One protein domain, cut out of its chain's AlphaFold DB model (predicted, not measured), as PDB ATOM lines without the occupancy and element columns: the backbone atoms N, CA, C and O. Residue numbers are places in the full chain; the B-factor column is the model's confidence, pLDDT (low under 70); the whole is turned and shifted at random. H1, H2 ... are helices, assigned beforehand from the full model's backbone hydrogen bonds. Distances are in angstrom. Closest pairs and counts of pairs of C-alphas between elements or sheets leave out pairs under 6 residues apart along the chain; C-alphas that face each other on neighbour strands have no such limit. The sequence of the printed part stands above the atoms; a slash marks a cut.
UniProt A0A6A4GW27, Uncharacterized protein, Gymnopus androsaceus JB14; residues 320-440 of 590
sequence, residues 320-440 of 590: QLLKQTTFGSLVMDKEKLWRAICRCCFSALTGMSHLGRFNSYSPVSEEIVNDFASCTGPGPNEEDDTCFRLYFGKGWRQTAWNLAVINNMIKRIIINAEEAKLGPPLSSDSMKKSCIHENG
ATOM      1  N   GLN A 320     219.806 229.854 235.368       71.56
ATOM      2  CA  GLN A 320     221.077 230.568 235.346       71.56
ATOM      3  C   GLN A 320     221.043 231.814 236.238       71.56
ATOM      4  O   GLN A 320     222.026 232.075 236.930       71.56
ATOM      5  N   LEU A 321     219.918 232.536 236.274       77.62
ATOM      6  CA  LEU A 321     219.699 233.659 237.185       77.62
ATOM      7  C   LEU A 321     219.678 233.189 238.645       77.62
ATOM      8  O   LEU A 321     220.420 233.726 239.459       77.62
ATOM      9  N   LEU A 322     218.909 232.143 238.959       74.31
ATOM     10  CA  LEU A 322     218.832 231.537 240.287       74.31
ATOM     11  C   LEU A 322     220.226 231.131 240.776       74.31
ATOM     12  O   LEU A 322     220.619 231.495 241.877       74.31
ATOM     13  N   LYS A 323     221.032 230.473 239.930       71.44
ATOM     14  CA  LYS A 323     222.418 230.118 240.276       71.44
ATOM     15  C   LYS A 323     223.313 231.337 240.474       71.44
ATOM     16  O   LYS A 323     224.113 231.326 241.404       71.44
ATOM     17  N   GLN A 324     223.180 232.386 239.662       68.94
ATOM     18  CA  GLN A 324     223.928 233.630 239.871       68.94
ATOM     19  C   GLN A 324     223.548 234.309 241.194       68.94
ATOM     20  O   GLN A 324     224.440 234.734 241.922       68.94
ATOM     21  N   THR A 325     222.266 234.329 241.563       72.69
ATOM     22  CA  THR A 325     221.795 234.888 242.839       72.69
ATOM     23  C   THR A 325     222.213 234.026 244.037       72.69
ATOM     24  O   THR A 325     222.713 234.557 245.025       72.69
ATOM     25  N   THR A 326     222.075 232.696 243.965       70.31
ATOM     26  CA  THR A 326     222.442 231.780 245.060       70.31
ATOM     27  C   THR A 326     223.953 231.713 245.280       70.31
ATOM     28  O   THR A 326     224.387 231.794 246.423       70.31
ATOM     29  N   PHE A 327     224.776 231.612 244.228       61.47
ATOM     30  CA  PHE A 327     226.235 231.620 244.406       61.47
ATOM     31  C   PHE A 327     226.774 233.027 244.696       61.47
ATOM     32  O   PHE A 327     227.643 233.166 245.546       61.47
ATOM     33  N   GLY A 328     226.226 234.076 244.073       64.62
ATOM     34  CA  GLY A 328     226.642 235.467 244.301       64.62
ATOM     35  C   GLY A 328     226.257 236.047 245.669       64.62
ATOM     36  O   GLY A 328     226.776 237.095 246.042       64.62
ATOM     37  N   SER A 329     225.375 235.380 246.422       64.25
ATOM     38  CA  SER A 329     225.043 235.724 247.816       64.25
ATOM     39  C   SER A 329     225.797 234.883 248.857       64.25
ATOM     40  O   SER A 329     225.717 235.173 250.053       64.25
ATOM     41  N   LEU A 330     226.581 233.881 248.439       64.88
ATOM     42  CA  LEU A 330     227.538 233.231 249.332       64.88
ATOM     43  C   LEU A 330     228.724 234.167 249.575       64.88
ATOM     44  O   LEU A 330     229.393 234.612 248.646       64.88
ATOM     45  N   VAL A 331     229.046 234.401 250.848       75.19
ATOM     46  CA  VAL A 331     230.341 234.982 251.232       75.19
ATOM     47  C   VAL A 331     231.454 234.106 250.645       75.19
ATOM     48  O   VAL A 331     231.396 232.882 250.784       75.19
ATOM     49  N   MET A 332     232.470 234.725 250.031       73.06
ATOM     50  CA  MET A 332     233.568 234.054 249.309       73.06
ATOM     51  C   MET A 332     234.151 232.837 250.046       73.06
ATOM     52  O   MET A 332     234.518 231.845 249.422       73.06
ATOM     53  N   ASP A 333     234.239 232.882 251.375       79.56
ATOM     54  CA  ASP A 333     234.806 231.794 252.177       79.56
ATOM     55  C   ASP A 333     233.869 230.584 252.320       79.56
ATOM     56  O   ASP A 333     234.346 229.449 252.344       79.56
ATOM     57  N   LYS A 334     232.540 230.783 252.287       79.75
ATOM     58  CA  LYS A 334     231.584 229.674 252.128       79.75
ATOM     59  C   LYS A 334     231.710 229.031 250.753       79.75
ATOM     60  O   LYS A 334     231.645 227.813 250.654       79.75
ATOM     61  N   GLU A 335     231.917 229.825 249.703       80.62
ATOM     62  CA  GLU A 335     232.125 229.299 248.350       80.62
ATOM     63  C   GLU A 335     233.420 228.469 248.266       80.62
ATOM     64  O   GLU A 335     233.401 227.335 247.784       80.62
ATOM     65  N   LYS A 336     234.535 228.978 248.818       85.62
ATOM     66  CA  LYS A 336     235.798 228.226 248.957       85.62
ATOM     67  C   LYS A 336     235.604 226.919 249.731       85.62
ATOM     68  O   LYS A 336     236.144 225.896 249.316       85.62
ATOM     69  N   LEU A 337     234.836 226.936 250.823       86.44
ATOM     70  CA  LEU A 337     234.597 225.752 251.653       86.44
ATOM     71  C   LEU A 337     233.702 224.718 250.946       86.44
ATOM     72  O   LEU A 337     234.068 223.546 250.908       86.44
ATOM     73  N   TRP A 338     232.620 225.133 250.277       85.44
ATOM     74  CA  TRP A 338     231.846 224.251 249.388       85.44
ATOM     75  C   TRP A 338     232.732 223.630 248.299       85.44
ATOM     76  O   TRP A 338     232.643 222.433 248.034       85.44
ATOM     77  N   ARG A 339     233.646 224.405 247.701       85.94
ATOM     78  CA  ARG A 339     234.615 223.895 246.714       85.94
ATOM     79  C   ARG A 339     235.606 222.908 247.313       85.94
ATOM     80  O   ARG A 339     235.936 221.931 246.645       85.94
ATOM     81  N   ALA A 340     236.076 223.134 248.537       90.38
ATOM     82  CA  ALA A 340     236.914 222.176 249.247       90.38
ATOM     83  C   ALA A 340     236.152 220.864 249.483       90.38
ATOM     84  O   ALA A 340     236.650 219.810 249.103       90.38
ATOM     85  N   ILE A 341     234.914 220.924 249.988       91.25
ATOM     86  CA  ILE A 341     234.078 219.737 250.220       91.25
ATOM     87  C   ILE A 341     233.808 218.985 248.919       91.25
ATOM     88  O   ILE A 341     234.104 217.797 248.863       91.25
ATOM     89  N   CYS A 342     233.347 219.640 247.848       91.00
ATOM     90  CA  CYS A 342     233.115 218.973 246.563       91.00
ATOM     91  C   CYS A 342     234.385 218.290 246.024       91.00
ATOM     92  O   CYS A 342     234.313 217.164 245.533       91.00
ATOM     93  N   ARG A 343     235.557 218.936 246.144       91.06
ATOM     94  CA  ARG A 343     236.836 218.367 245.686       91.06
ATOM     95  C   ARG A 343     237.314 217.203 246.561       91.06
ATOM     96  O   ARG A 343     237.750 216.192 246.012       91.06
ATOM     97  N   CYS A 344     237.190 217.301 247.883       91.00
ATOM     98  CA  CYS A 344     237.526 216.224 248.816       91.00
ATOM     99  C   CYS A 344     236.574 215.028 248.675       91.00
ATOM    100  O   CYS A 344     237.045 213.899 248.585       91.00
ATOM    101  N   CYS A 345     235.260 215.268 248.578       92.06
ATOM    102  CA  CYS A 345     234.260 214.223 248.349       92.06
ATOM    103  C   CYS A 345     234.539 213.492 247.038       92.06
ATOM    104  O   CYS A 345     234.689 212.279 247.056       92.06
ATOM    105  N   PHE A 346     234.685 214.208 245.916       91.56
ATOM    106  CA  PHE A 346     234.977 213.558 244.638       91.56
ATOM    107  C   PHE A 346     236.253 212.713 244.718       91.56
ATOM    108  O   PHE A 346     236.228 211.545 244.348       91.56
ATOM    109  N   SER A 347     237.346 213.265 245.258       91.81
ATOM    110  CA  SER A 347     238.632 212.563 245.387       91.81
ATOM    111  C   SER A 347     238.520 211.290 246.238       91.81
ATOM    112  O   SER A 347     238.972 210.229 245.818       91.81
ATOM    113  N   ALA A 348     237.853 211.366 247.396       91.44
ATOM    114  CA  ALA A 348     237.652 210.226 248.291       91.44
ATOM    115  C   ALA A 348     236.755 209.141 247.673       91.44
ATOM    116  O   ALA A 348     237.101 207.966 247.713       91.44
ATOM    117  N   LEU A 349     235.634 209.536 247.061       92.31
ATOM    118  CA  LEU A 349     234.656 208.615 246.469       92.31
ATOM    119  C   LEU A 349     235.171 207.946 245.184       92.31
ATOM    120  O   LEU A 349     234.752 206.845 244.854       92.31
ATOM    121  N   THR A 350     236.089 208.589 244.457       91.00
ATOM    122  CA  THR A 350     236.685 208.049 243.219       91.00
ATOM    123  C   THR A 350     238.013 207.318 243.422       91.00
ATOM    124  O   THR A 350     238.577 206.813 242.451       91.00
ATOM    125  N   GLY A 351     238.564 207.319 244.641       91.00
ATOM    126  CA  GLY A 351     239.929 206.857 244.917       91.00
ATOM    127  C   GLY A 351     241.034 207.703 244.260       91.00
ATOM    128  O   GLY A 351     242.205 207.319 244.281       91.00
ATOM    129  N   MET A 352     240.705 208.852 243.657       91.25
ATOM    130  CA  MET A 352     241.682 209.716 242.994       91.25
ATOM    131  C   MET A 352     242.452 210.556 244.016       91.25
ATOM    132  O   MET A 352     241.870 211.347 244.750       91.25
ATOM    133  N   SER A 353     243.786 210.473 243.999       87.50
ATOM    134  CA  SER A 353     244.634 211.307 244.872       87.50
ATOM    135  C   SER A 353     244.559 212.804 244.544       87.50
ATOM    136  O   SER A 353     244.629 213.636 245.447       87.50
ATOM    137  N   HIS A 354     244.405 213.159 243.262       86.62
ATOM    138  CA  HIS A 354     244.268 214.540 242.795       86.62
ATOM    139  C   HIS A 354     243.376 214.625 241.547       86.62
ATOM    140  O   HIS A 354     243.527 213.835 240.616       86.62
ATOM    141  N   LEU A 355     242.538 215.662 241.474       80.75
ATOM    142  CA  LEU A 355     241.552 215.907 240.405       80.75
ATOM    143  C   LEU A 355     242.109 216.075 238.977       80.75
ATOM    144  O   LEU A 355     241.336 216.031 238.027       80.75
ATOM    145  N   GLY A 356     243.423 216.247 238.808       81.00
ATOM    146  CA  GLY A 356     244.081 216.274 237.494       81.00
ATOM    147  C   GLY A 356     244.716 214.945 237.060       81.00
ATOM    148  O   GLY A 356     245.249 214.866 235.957       81.00
ATOM    149  N   ARG A 357     244.724 213.903 237.908       86.50
ATOM    150  CA  ARG A 357     245.479 212.653 237.674       86.50
ATOM    151  C   ARG A 357     244.576 211.473 237.310       86.50
ATOM    152  O   ARG A 357     244.526 210.473 238.019       86.50
ATOM    153  N   PHE A 358     243.907 211.569 236.164       86.69
ATOM    154  CA  PHE A 358     243.024 210.511 235.648       86.69
ATOM    155  C   PHE A 358     243.714 209.154 235.418       86.69
ATOM    156  O   PHE A 358     243.036 208.136 235.390       86.69
ATOM    157  N   ASN A 359     245.050 209.101 235.339       86.44
ATOM    158  CA  ASN A 359     245.820 207.858 235.187       86.44
ATOM    159  C   ASN A 359     245.606 206.833 236.321       86.44
ATOM    160  O   ASN A 359     245.885 205.658 236.112       86.44
ATOM    161  N   SER A 360     245.159 207.258 237.511       86.50
ATOM    162  CA  SER A 360     244.801 206.348 238.613       86.50
ATOM    163  C   SER A 360     243.294 206.098 238.733       86.50
ATOM    164  O   SER A 360     242.866 205.480 239.703       86.50
ATOM    165  N   TYR A 361     242.479 206.609 237.807       92.94
ATOM    166  CA  TYR A 361     241.034 206.411 237.822       92.94
ATOM    167  C   TYR A 361     240.644 205.197 236.984       92.94
ATOM    168  O   TYR A 361     241.040 205.079 235.825       92.94
ATOM    169  N   SER A 362     239.830 204.311 237.558       92.69
ATOM    170  CA  SER A 362     239.260 203.173 236.843       92.69
ATOM    171  C   SER A 362     237.813 203.500 236.446       92.69
ATOM    172  O   SER A 362     236.919 203.385 237.291       92.69
ATOM    173  N   PRO A 363     237.539 203.930 235.197       95.19
ATOM    174  CA  PRO A 363     236.167 204.148 234.746       95.19
ATOM    175  C   PRO A 363     235.369 202.838 234.766       95.19
ATOM    176  O   PRO A 363     235.943 201.746 234.831       95.19
ATOM    177  N   VAL A 364     234.043 202.931 234.714       96.38
ATOM    178  CA  VAL A 364     233.197 201.763 234.417       96.38
ATOM    179  C   VAL A 364     233.334 201.386 232.931       96.38
ATOM    180  O   VAL A 364     233.610 202.254 232.096       96.38
ATOM    181  N   SER A 365     233.179 200.103 232.599       96.38
ATOM    182  CA  SER A 365     233.258 199.621 231.215       96.38
ATOM    183  C   SER A 365     231.961 199.888 230.433       96.38
ATOM    184  O   SER A 365     230.926 200.210 231.020       96.38
ATOM    185  N   GLU A 366     232.014 199.805 229.101       97.06
ATOM    186  CA  GLU A 366     230.858 200.104 228.238       97.06
ATOM    187  C   GLU A 366     229.766 199.024 228.346       97.06
ATOM    188  O   GLU A 366     228.584 199.338 228.245       97.06
ATOM    189  N   GLU A 367     230.138 197.777 228.644       97.00
ATOM    190  CA  GLU A 367     229.220 196.649 228.846       97.00
ATOM    191  C   GLU A 367     228.278 196.910 230.029       97.00
ATOM    192  O   GLU A 367     227.068 196.941 229.838       97.00
ATOM    193  N   ILE A 368     228.820 197.223 231.212       95.38
ATOM    194  CA  ILE A 368     228.035 197.494 232.434       95.38
ATOM    195  C   ILE A 368     227.078 198.684 232.232       95.38
ATOM    196  O   ILE A 368     225.947 198.680 232.717       95.38
ATOM    197  N   VAL A 369     227.516 199.710 231.496       96.31
ATOM    198  CA  VAL A 369     226.697 200.897 231.195       96.31
ATOM    199  C   VAL A 369     225.562 200.564 230.233       96.31
ATOM    200  O   VAL A 369     224.459 201.088 230.400       96.31
ATOM    201  N   ASN A 370     225.811 199.690 229.255       95.94
ATOM    202  CA  ASN A 370     224.785 199.191 228.348       95.94
ATOM    203  C   ASN A 370     223.803 198.271 229.082       95.94
ATOM    204  O   ASN A 370     222.604 198.494 228.962       95.94
ATOM    205  N   ASP A 371     224.287 197.334 229.902       95.94
ATOM    206  CA  ASP A 371     223.455 196.432 230.704       95.94
ATOM    207  C   ASP A 371     222.539 197.207 231.666       95.94
ATOM    208  O   ASP A 371     221.356 196.893 231.808       95.94
ATOM    209  N   PHE A 372     223.046 198.268 232.302       95.94
ATOM    210  CA  PHE A 372     222.218 199.174 233.102       95.94
ATOM    211  C   PHE A 372     221.199 199.941 232.243       95.94
ATOM    212  O   PHE A 372     220.043 200.083 232.637       95.94
ATOM    213  N   ALA A 373     221.593 200.414 231.056       93.94
ATOM    214  CA  ALA A 373     220.700 201.127 230.140       93.94
ATOM    215  C   ALA A 373     219.603 200.233 229.522       93.94
ATOM    216  O   ALA A 373     218.547 200.751 229.161       93.94
ATOM    217  N   SER A 374     219.817 198.916 229.431       95.31
ATOM    218  CA  SER A 374     218.800 197.918 229.069       95.31
ATOM    219  C   SER A 374     218.052 197.320 230.267       95.31
ATOM    220  O   SER A 374     217.240 196.416 230.074       95.31
ATOM    221  N   CYS A 375     218.294 197.809 231.490       94.12
ATOM    222  CA  CYS A 375     217.727 197.284 232.739       94.12
ATOM    223  C   CYS A 375     218.020 195.785 232.985       94.12
ATOM    224  O   CYS A 375     217.253 195.106 233.668       94.12
ATOM    225  N   THR A 376     219.119 195.265 232.432       95.06
ATOM    226  CA  THR A 376     219.578 193.871 232.579       95.06
ATOM    227  C   THR A 376     220.724 193.717 233.579       95.06
ATOM    228  O   THR A 376     220.903 192.631 234.130       95.06
ATOM    229  N   GLY A 377     221.494 194.781 233.824       90.62
ATOM    230  CA  GLY A 377     222.603 194.819 234.780       90.62
ATOM    231  C   GLY A 377     222.272 195.548 236.088       90.62
ATOM    232  O   GLY A 377     221.302 196.311 236.146       90.62
ATOM    233  N   PRO A 378     223.084 195.354 237.145       91.00
ATOM    234  CA  PRO A 378     222.968 196.120 238.382       91.00
ATOM    235  C   PRO A 378     223.252 197.607 238.137       91.00
ATOM    236  O   PRO A 378     224.064 197.970 237.286       91.00
ATOM    237  N   GLY A 379     222.593 198.474 238.906       91.69
ATOM    238  CA  GLY A 379     222.888 199.904 238.907       91.69
ATOM    239  C   GLY A 379     224.107 200.269 239.760       91.69
ATOM    240  O   GLY A 379     224.706 199.407 240.403       91.69
ATOM    241  N   PRO A 380     224.467 201.564 239.811       91.50
ATOM    242  CA  PRO A 380     225.452 202.088 240.755       91.50
ATOM    243  C   PRO A 380     224.867 202.111 242.184       91.50
ATOM    244  O   PRO A 380     224.479 203.168 242.689       91.50
ATOM    245  N   ASN A 381     224.769 200.937 242.818       85.94
ATOM    246  CA  ASN A 381     224.208 200.741 244.160       85.94
ATOM    247  C   ASN A 381     225.151 201.281 245.239       85.94
ATOM    248  O   ASN A 381     226.338 200.987 245.208       85.94
ATOM    249  N   GLU A 382     224.638 201.998 246.242       77.56
ATOM    250  CA  GLU A 382     225.462 202.681 247.263       77.56
ATOM    251  C   GLU A 382     226.307 201.751 248.162       77.56
ATOM    252  O   GLU A 382     227.137 202.237 248.927       77.56
ATOM    253  N   GLU A 383     226.120 200.433 248.052       82.25
ATOM    254  CA  GLU A 383     226.895 199.389 248.739       82.25
ATOM    255  C   GLU A 383     228.112 198.891 247.925       82.25
ATOM    256  O   GLU A 383     229.027 198.306 248.500       82.25
ATOM    257  N   ASP A 384     228.152 199.138 246.607       83.25
ATOM    258  CA  ASP A 384     229.188 198.645 245.686       83.25
ATOM    259  C   ASP A 384     230.278 199.700 245.393       83.25
ATOM    260  O   ASP A 384     229.978 200.864 245.116       83.25
ATOM    261  N   ASP A 385     231.544 199.273 245.254       78.50
ATOM    262  CA  ASP A 385     232.682 200.096 244.769       78.50
ATOM    263  C   ASP A 385     232.453 200.732 243.371       78.50
ATOM    264  O   ASP A 385     233.244 201.546 242.881       78.50
ATOM    265  N   THR A 386     231.381 200.350 242.673       82.56
ATOM    266  CA  THR A 386     230.995 200.877 241.358       82.56
ATOM    267  C   THR A 386     230.209 202.185 241.431       82.56
ATOM    268  O   THR A 386     230.196 202.925 240.446       82.56
ATOM    269  N   CYS A 387     229.593 202.530 242.569       86.69
ATOM    270  CA  CYS A 387     228.604 203.614 242.630       86.69
ATOM    271  C   CYS A 387     229.144 205.037 242.433       86.69
ATOM    272  O   CYS A 387     228.366 205.971 242.219       86.69
ATOM    273  N   PHE A 388     230.470 205.191 242.436       92.69
ATOM    274  CA  PHE A 388     231.186 206.438 242.157       92.69
ATOM    275  C   PHE A 388     232.085 206.363 240.902       92.69
ATOM    276  O   PHE A 388     232.856 207.286 240.617       92.69
ATOM    277  N   ARG A 389     231.982 205.279 240.116       94.62
ATOM    278  CA  ARG A 389     232.761 205.060 238.887       94.62
ATOM    279  C   ARG A 389     231.998 205.563 237.662       94.62
ATOM    280  O   ARG A 389     231.001 204.987 237.244       94.62
ATOM    281  N   LEU A 390     232.484 206.654 237.081       95.75
ATOM    282  CA  LEU A 390     231.952 207.300 235.889       95.75
ATOM    283  C   LEU A 390     232.369 206.558 234.616       95.75
ATOM    284  O   LEU A 390     233.446 205.964 234.522       95.75
ATOM    285  N   TYR A 391     231.510 206.658 233.612       96.31
ATOM    286  CA  TYR A 391     231.755 206.252 232.237       96.31
ATOM    287  C   TYR A 391     232.343 207.416 231.435       96.31
ATOM    288  O   TYR A 391     231.911 208.558 231.607       96.31
ATOM    289  N   PHE A 392     233.275 207.136 230.518       95.12
ATOM    290  CA  PHE A 392     233.893 208.144 229.639       95.12
ATOM    291  C   PHE A 392     233.838 207.813 228.137       95.12
ATOM    292  O   PHE A 392     234.411 208.548 227.331       95.12
ATOM    293  N   GLY A 393     233.138 206.747 227.740       94.38
ATOM    294  CA  GLY A 393     232.964 206.397 226.330       94.38
ATOM    295  C   GLY A 393     231.937 207.271 225.597       94.38
ATOM    296  O   GLY A 393     231.659 208.422 225.961       94.38
ATOM    297  N   LYS A 394     231.379 206.751 224.500       92.69
ATOM    298  CA  LYS A 394     230.543 207.547 223.591       92.69
ATOM    299  C   LYS A 394     229.270 208.032 224.298       92.69
ATOM    300  O   LYS A 394     228.544 207.260 224.908       92.69
ATOM    301  N   GLY A 395     228.991 209.335 224.206       92.19
ATOM    302  CA  GLY A 395     227.783 209.933 224.790       92.19
ATOM    303  C   GLY A 395     227.790 210.080 226.319       92.19
ATOM    304  O   GLY A 395     226.749 210.406 226.882       92.19
ATOM    305  N   TRP A 396     228.930 209.897 227.003       92.75
ATOM    306  CA  TRP A 396     229.019 209.821 228.474       92.75
ATOM    307  C   TRP A 396     228.227 210.881 229.263       92.75
ATOM    308  O   TRP A 396     227.649 210.556 230.300       92.75
ATOM    309  N   ARG A 397     228.141 212.127 228.770       89.12
ATOM    310  CA  ARG A 397     227.386 213.237 229.397       89.12
ATOM    311  C   ARG A 397     225.872 213.005 229.505       89.12
ATOM    312  O   ARG A 397     225.207 213.750 230.217       89.12
ATOM    313  N   GLN A 398     225.335 212.040 228.762       89.00
ATOM    314  CA  GLN A 398     223.903 211.754 228.625       89.00
ATOM    315  C   GLN A 398     223.534 210.339 229.101       89.00
ATOM    316  O   GLN A 398     222.357 209.995 229.117       89.00
ATOM    317  N   THR A 399     224.512 209.513 229.491       94.50
ATOM    318  CA  THR A 399     224.240 208.144 229.959       94.50
ATOM    319  C   THR A 399     223.531 208.141 231.313       94.50
ATOM    320  O   THR A 399     223.939 208.850 232.237       94.50
ATOM    321  N   ALA A 400     222.496 207.305 231.444       94.00
ATOM    322  CA  ALA A 400     221.742 207.142 232.688       94.00
ATOM    323  C   ALA A 400     222.656 206.764 233.867       94.00
ATOM    324  O   ALA A 400     222.486 207.290 234.966       94.00
ATOM    325  N   TRP A 401     223.676 205.933 233.613       95.81
ATOM    326  CA  TRP A 401     224.702 205.559 234.589       95.81
ATOM    327  C   TRP A 401     225.372 206.784 235.226       95.81
ATOM    328  O   TRP A 401     225.338 206.953 236.443       95.81
ATOM    329  N   ASN A 402     225.921 207.694 234.414       95.88
ATOM    330  CA  ASN A 402     226.593 208.888 234.929       95.88
ATOM    331  C   ASN A 402     225.636 209.836 235.662       95.88
ATOM    332  O   ASN A 402     226.046 210.477 236.626       95.88
ATOM    333  N   LEU A 403     224.367 209.917 235.251       93.12
ATOM    334  CA  LEU A 403     223.361 210.707 235.966       93.12
ATOM    335  C   LEU A 403     223.062 210.120 237.356       93.12
ATOM    336  O   LEU A 403     222.968 210.875 238.324       93.12
ATOM    337  N   ALA A 404     222.971 208.792 237.478       94.31
ATOM    338  CA  ALA A 404     222.806 208.107 238.758       94.31
ATOM    339  C   ALA A 404     224.040 208.283 239.666       94.31
ATOM    340  O   ALA A 404     223.899 208.761 240.791       94.31
ATOM    341  N   VAL A 405     225.250 208.035 239.149       94.69
ATOM    342  CA  VAL A 405     226.521 208.262 239.869       94.69
ATOM    343  C   VAL A 405     226.643 209.708 240.373       94.69
ATOM    344  O   VAL A 405     226.994 209.939 241.530       94.69
ATOM    345  N   ILE A 406     226.303 210.705 239.546       93.31
ATOM    346  CA  ILE A 406     226.332 212.121 239.946       93.31
ATOM    347  C   ILE A 406     225.303 212.416 241.047       93.31
ATOM    348  O   ILE A 406     225.611 213.173 241.968       93.31
ATOM    349  N   ASN A 407     224.106 211.819 241.011       93.00
ATOM    350  CA  ASN A 407     223.137 211.962 242.102       93.00
ATOM    351  C   ASN A 407     223.673 211.359 243.417       93.00
ATOM    352  O   ASN A 407     223.564 212.015 244.454       93.00
ATOM    353  N   ASN A 408     224.311 210.185 243.380       93.12
ATOM    354  CA  ASN A 408     224.930 209.561 244.560       93.12
ATOM    355  C   ASN A 408     226.059 210.440 245.137       93.12
ATOM    356  O   ASN A 408     226.112 210.685 246.343       93.12
ATOM    357  N   MET A 409     226.923 211.001 244.279       93.62
ATOM    358  CA  MET A 409     227.947 211.970 244.699       93.62
ATOM    359  C   MET A 409     227.333 213.225 245.343       93.62
ATOM    360  O   MET A 409     227.844 213.701 246.355       93.62
ATOM    361  N   ILE A 410     226.228 213.751 244.798       92.50
ATOM    362  CA  ILE A 410     225.530 214.922 245.355       92.50
ATOM    363  C   ILE A 410     224.953 214.622 246.745       92.50
ATOM    364  O   ILE A 410     225.138 215.446 247.641       92.50
ATOM    365  N   LYS A 411     224.333 213.448 246.968       92.06
ATOM    366  CA  LYS A 411     223.875 213.030 248.311       92.06
ATOM    367  C   LYS A 411     225.014 213.123 249.330       92.06
ATOM    368  O   LYS A 411     224.856 213.739 250.381       92.06
ATOM    369  N   ARG A 412     226.186 212.565 249.002       91.94
ATOM    370  CA  ARG A 412     227.341 212.564 249.912       91.94
ATOM    371  C   ARG A 412     227.941 213.956 250.124       91.94
ATOM    372  O   ARG A 412     228.329 214.280 251.241       91.94
ATOM    373  N   ILE A 413     227.977 214.797 249.090       92.12
ATOM    374  CA  ILE A 413     228.417 216.199 249.203       92.12
ATOM    375  C   ILE A 413     227.503 216.998 250.147       92.12
ATOM    376  O   ILE A 413     228.008 217.827 250.903       92.12
ATOM    377  N   ILE A 414     226.189 216.743 250.134       89.44
ATOM    378  CA  ILE A 414     225.229 217.372 251.055       89.44
ATOM    379  C   ILE A 414     225.495 216.918 252.498       89.44
ATOM    380  O   ILE A 414     225.734 217.772 253.348       89.44
ATOM    381  N   ILE A 415     225.576 215.604 252.751       91.31
ATOM    382  CA  ILE A 415     225.871 215.041 254.086       91.31
ATOM    383  C   ILE A 415     227.167 215.636 254.660       91.31
ATOM    384  O   ILE A 415     227.169 216.211 255.747       91.31
ATOM    385  N   ASN A 416     228.262 215.589 253.897       90.50
ATOM    386  CA  ASN A 416     229.557 216.106 254.339       90.50
ATOM    387  C   ASN A 416     229.545 217.641 254.571       90.50
ATOM    388  O   ASN A 416     230.387 218.161 255.305       90.50
ATOM    389  N   ALA A 417     228.617 218.389 253.961       88.19
ATOM    390  CA  ALA A 417     228.452 219.829 254.181       88.19
ATOM    391  C   ALA A 417     227.581 220.170 255.402       88.19
ATOM    392  O   ALA A 417     227.823 221.186 256.065       88.19
ATOM    393  N   GLU A 418     226.611 219.315 255.723       89.00
ATOM    394  CA  GLU A 418     225.833 219.371 256.964       89.00
ATOM    395  C   GLU A 418     226.723 219.028 258.171       89.00
ATOM    396  O   GLU A 418     226.755 219.788 259.142       89.00
ATOM    397  N   GLU A 419     227.555 217.983 258.064       89.69
ATOM    398  CA  GLU A 419     228.622 217.660 259.028       89.69
ATOM    399  C   GLU A 419     229.588 218.846 259.233       89.69
ATOM    400  O   GLU A 419     229.940 219.186 260.366       89.69
ATOM    401  N   ALA A 420     229.966 219.533 258.145       86.81
ATOM    402  CA  ALA A 420     230.797 220.740 258.172       86.81
ATOM    403  C   ALA A 420     230.058 222.022 258.622       86.81
ATOM    404  O   ALA A 420     230.667 223.093 258.661       86.81
ATOM    405  N   LYS A 421     228.765 221.937 258.970       88.44
ATOM    406  CA  LYS A 421     227.929 223.036 259.496       88.44
ATOM    407  C   LYS A 421     227.906 224.291 258.607       88.44
ATOM    408  O   LYS A 421     227.869 225.415 259.108       88.44
ATOM    409  N   LEU A 422     227.891 224.122 257.282       78.56
ATOM    410  CA  LEU A 422     227.964 225.231 256.310       78.56
ATOM    411  C   LEU A 422     226.766 226.209 256.330       78.56
ATOM    412  O   LEU A 422     226.827 227.296 255.733       78.56
ATOM    413  N   GLY A 423     225.693 225.856 257.035       69.19
ATOM    414  CA  GLY A 423     224.372 226.482 256.978       69.19
ATOM    415  C   GLY A 423     223.379 225.561 256.260       69.19
ATOM    416  O   GLY A 423     223.688 224.384 256.078       69.19
ATOM    417  N   PRO A 424     222.206 226.069 255.846       69.06
ATOM    418  CA  PRO A 424     221.255 225.289 255.057       69.06
ATOM    419  C   PRO A 424     221.921 224.718 253.791       69.06
ATOM    420  O   PRO A 424     222.682 225.446 253.137       69.06
ATOM    421  N   PRO A 425     221.666 223.447 253.432       62.34
ATOM    422  CA  PRO A 425     222.271 222.833 252.259       62.34
ATOM    423  C   PRO A 425     221.838 223.559 250.981       62.34
ATOM    424  O   PRO A 425     220.675 223.931 250.806       62.34
ATOM    425  N   LEU A 426     222.785 223.748 250.060       63.38
ATOM    426  CA  LEU A 426     222.478 224.205 248.706       63.38
ATOM    427  C   LEU A 426     221.581 223.160 248.026       63.38
ATOM    428  O   LEU A 426     221.920 221.977 248.026       63.38
ATOM    429  N   SER A 427     220.457 223.578 247.433       63.94
ATOM    430  CA  SER A 427     219.523 222.629 246.808       63.94
ATOM    431  C   SER A 427     220.213 221.812 245.707       63.94
ATOM    432  O   SER A 427     221.068 222.340 244.987       63.94
ATOM    433  N   SER A 428     219.820 220.539 245.546       57.72
ATOM    434  CA  SER A 428     220.349 219.602 244.527       57.72
ATOM    435  C   SER A 428     220.548 220.276 243.165       57.72
ATOM    436  O   SER A 428     221.577 220.123 242.497       57.72
ATOM    437  N   ASP A 429     219.564 221.076 242.769       57.97
ATOM    438  CA  ASP A 429     219.468 221.609 241.419       57.97
ATOM    439  C   ASP A 429     220.416 222.785 241.209       57.97
ATOM    440  O   ASP A 429     220.887 222.986 240.089       57.97
ATOM    441  N   SER A 430     220.810 223.488 242.279       59.91
ATOM    442  CA  SER A 430     221.855 224.516 242.241       59.91
ATOM    443  C   SER A 430     223.224 223.925 241.869       59.91
ATOM    444  O   SER A 430     223.912 224.486 241.008       59.91
ATOM    445  N   MET A 431     223.573 222.731 242.366       57.75
ATOM    446  CA  MET A 431     224.871 222.088 242.108       57.75
ATOM    447  C   MET A 431     225.025 221.550 240.679       57.75
ATOM    448  O   MET A 431     226.106 221.628 240.094       57.75
ATOM    449  N   LYS A 432     223.940 221.055 240.069       58.59
ATOM    450  CA  LYS A 432     223.955 220.255 238.823       58.59
ATOM    451  C   LYS A 432     224.434 220.955 237.530       58.59
ATOM    452  O   LYS A 432     224.330 220.360 236.463       58.59
ATOM    453  N   LYS A 433     224.918 222.212 237.559       53.53
ATOM    454  CA  LYS A 433     225.350 222.966 236.345       53.53
ATOM    455  C   LYS A 433     226.578 223.876 236.566       53.53
ATOM    456  O   LYS A 433     226.545 225.045 236.197       53.53
ATOM    457  N   SER A 434     227.651 223.350 237.157       51.12
ATOM    458  CA  SER A 434     228.954 224.039 237.223       51.12
ATOM    459  C   SER A 434     229.738 223.865 235.914       51.12
ATOM    460  O   SER A 434     230.257 222.782 235.651       51.12
ATOM    461  N   CYS A 435     229.854 224.913 235.093       47.44
ATOM    462  CA  CYS A 435     230.746 224.896 233.927       47.44
ATOM    463  C   CYS A 435     232.206 225.061 234.372       47.44
ATOM    464  O   CYS A 435     232.626 226.159 234.731       47.44
ATOM    465  N   ILE A 436     232.977 223.975 234.332       51.88
ATOM    466  CA  ILE A 436     234.427 223.990 234.572       51.88
ATOM    467  C   ILE A 436     235.130 224.585 233.338       51.88
ATOM    468  O   ILE A 436     234.738 224.311 232.202       51.88
ATOM    469  N   HIS A 437     236.143 225.425 233.560       49.25
ATOM    470  CA  HIS A 437     236.973 226.008 232.503       49.25
ATOM    471  C   HIS A 437     238.011 224.987 231.997       49.25
ATOM    472  O   HIS A 437     238.491 224.167 232.777       49.25
ATOM    473  N   GLU A 438     238.403 225.038 230.718       50.44
ATOM    474  CA  GLU A 438     239.312 224.031 230.129       50.44
ATOM    475  C   GLU A 438     240.690 223.985 230.820       50.44
ATOM    476  O   GLU A 438     241.292 222.920 230.919       50.44
ATOM    477  N   ASN A 439     241.131 225.100 231.417       56.28
ATOM    478  CA  ASN A 439     242.373 225.182 232.202       56.28
ATOM    479  C   ASN A 439     242.223 224.756 233.688       56.28
ATOM    480  O   ASN A 439     243.027 225.154 234.529       56.28
ATOM    481  N   GLY A 440     241.201 223.963 234.028       51.72
ATOM    482  CA  GLY A 440     241.154 223.112 235.228       51.72
ATOM    483  C   GLY A 440     240.826 223.773 236.575       51.72
ATOM    484  O   GLY A 440     239.886 223.337 237.237       51.72
TER     485      GLY A 440
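AT A GLANCE: This is residues 320 to 440 of the 590 residues of an uncharacterized protein of Gymnopus androsaceus JB14 (UniProt A0A6A4GW27). Two long helices, H2 and H4, cross steeply, the crossing falling in the later part of H4. H3 makes a corner with the beginning of H4 at one end of the domain, and H1 lies at the other end, near the beginning of H2. The printed part has 121 residues, with five named helices, H1 to H5 in chain order, and no named strand. The class is all helix, though helices hold 60 of the 121 printed residues, under half. The whole is compact, with a radius of gyration of the C-alphas of 15.5 A and spans of 45 by 31 by 29 A.

HOW THE PARTS SIT: H1, residues 320 to 328, is close but not clearly touching to H2, residues 332 to 350; their closest C-alphas, of Phe 327 and Glu 335, are 7.5 A apart. Their lines are only just about perpendicular, at 73 degrees. H3, residues 366 to 373, is apart from H2. H3 touches H4, residues 400 to 419, through residues 400 to 401 of H4 alone, about perpendicular at 83 degrees; the closest C-alphas, of Val 369 and Trp 401, are 6.1 A apart. H4 touches H2 with residues 409 to 417 alone, at a steep tilt of 54 degrees, opposite ways; the closest C-alphas, of Cys 342 and Ile 413, are 6.1 A apart. H5, residues 428 to 431, only just touches H1, with 3 pairs of C-alphas within 8 A, the closest being Lys 323 and Ser 430 at 6.0 A. In H1, H2, H3 and H4 every O i to N i+4 pair is within hydrogen-bond range; H5 is too short for such a pair.

IN THESE COORDINATES: H1 begins at C-alpha 320 (221.077, 230.568, 235.346). H2 is 26.9 A long and H4 29.2 A. H5 ends at C-alpha 431 (224.871, 222.088, 242.108).

THE WHOLE: The C-alphas farthest apart, of Val 331 and Thr 376, are 46.4 A apart. The printed part has no cut. The links H2 to H3 and H3 to H4 are long, with 15 and 26 residues. The model's pLDDT is under 70 at residue 324, residues 327 to 330 and residues 423 to 440.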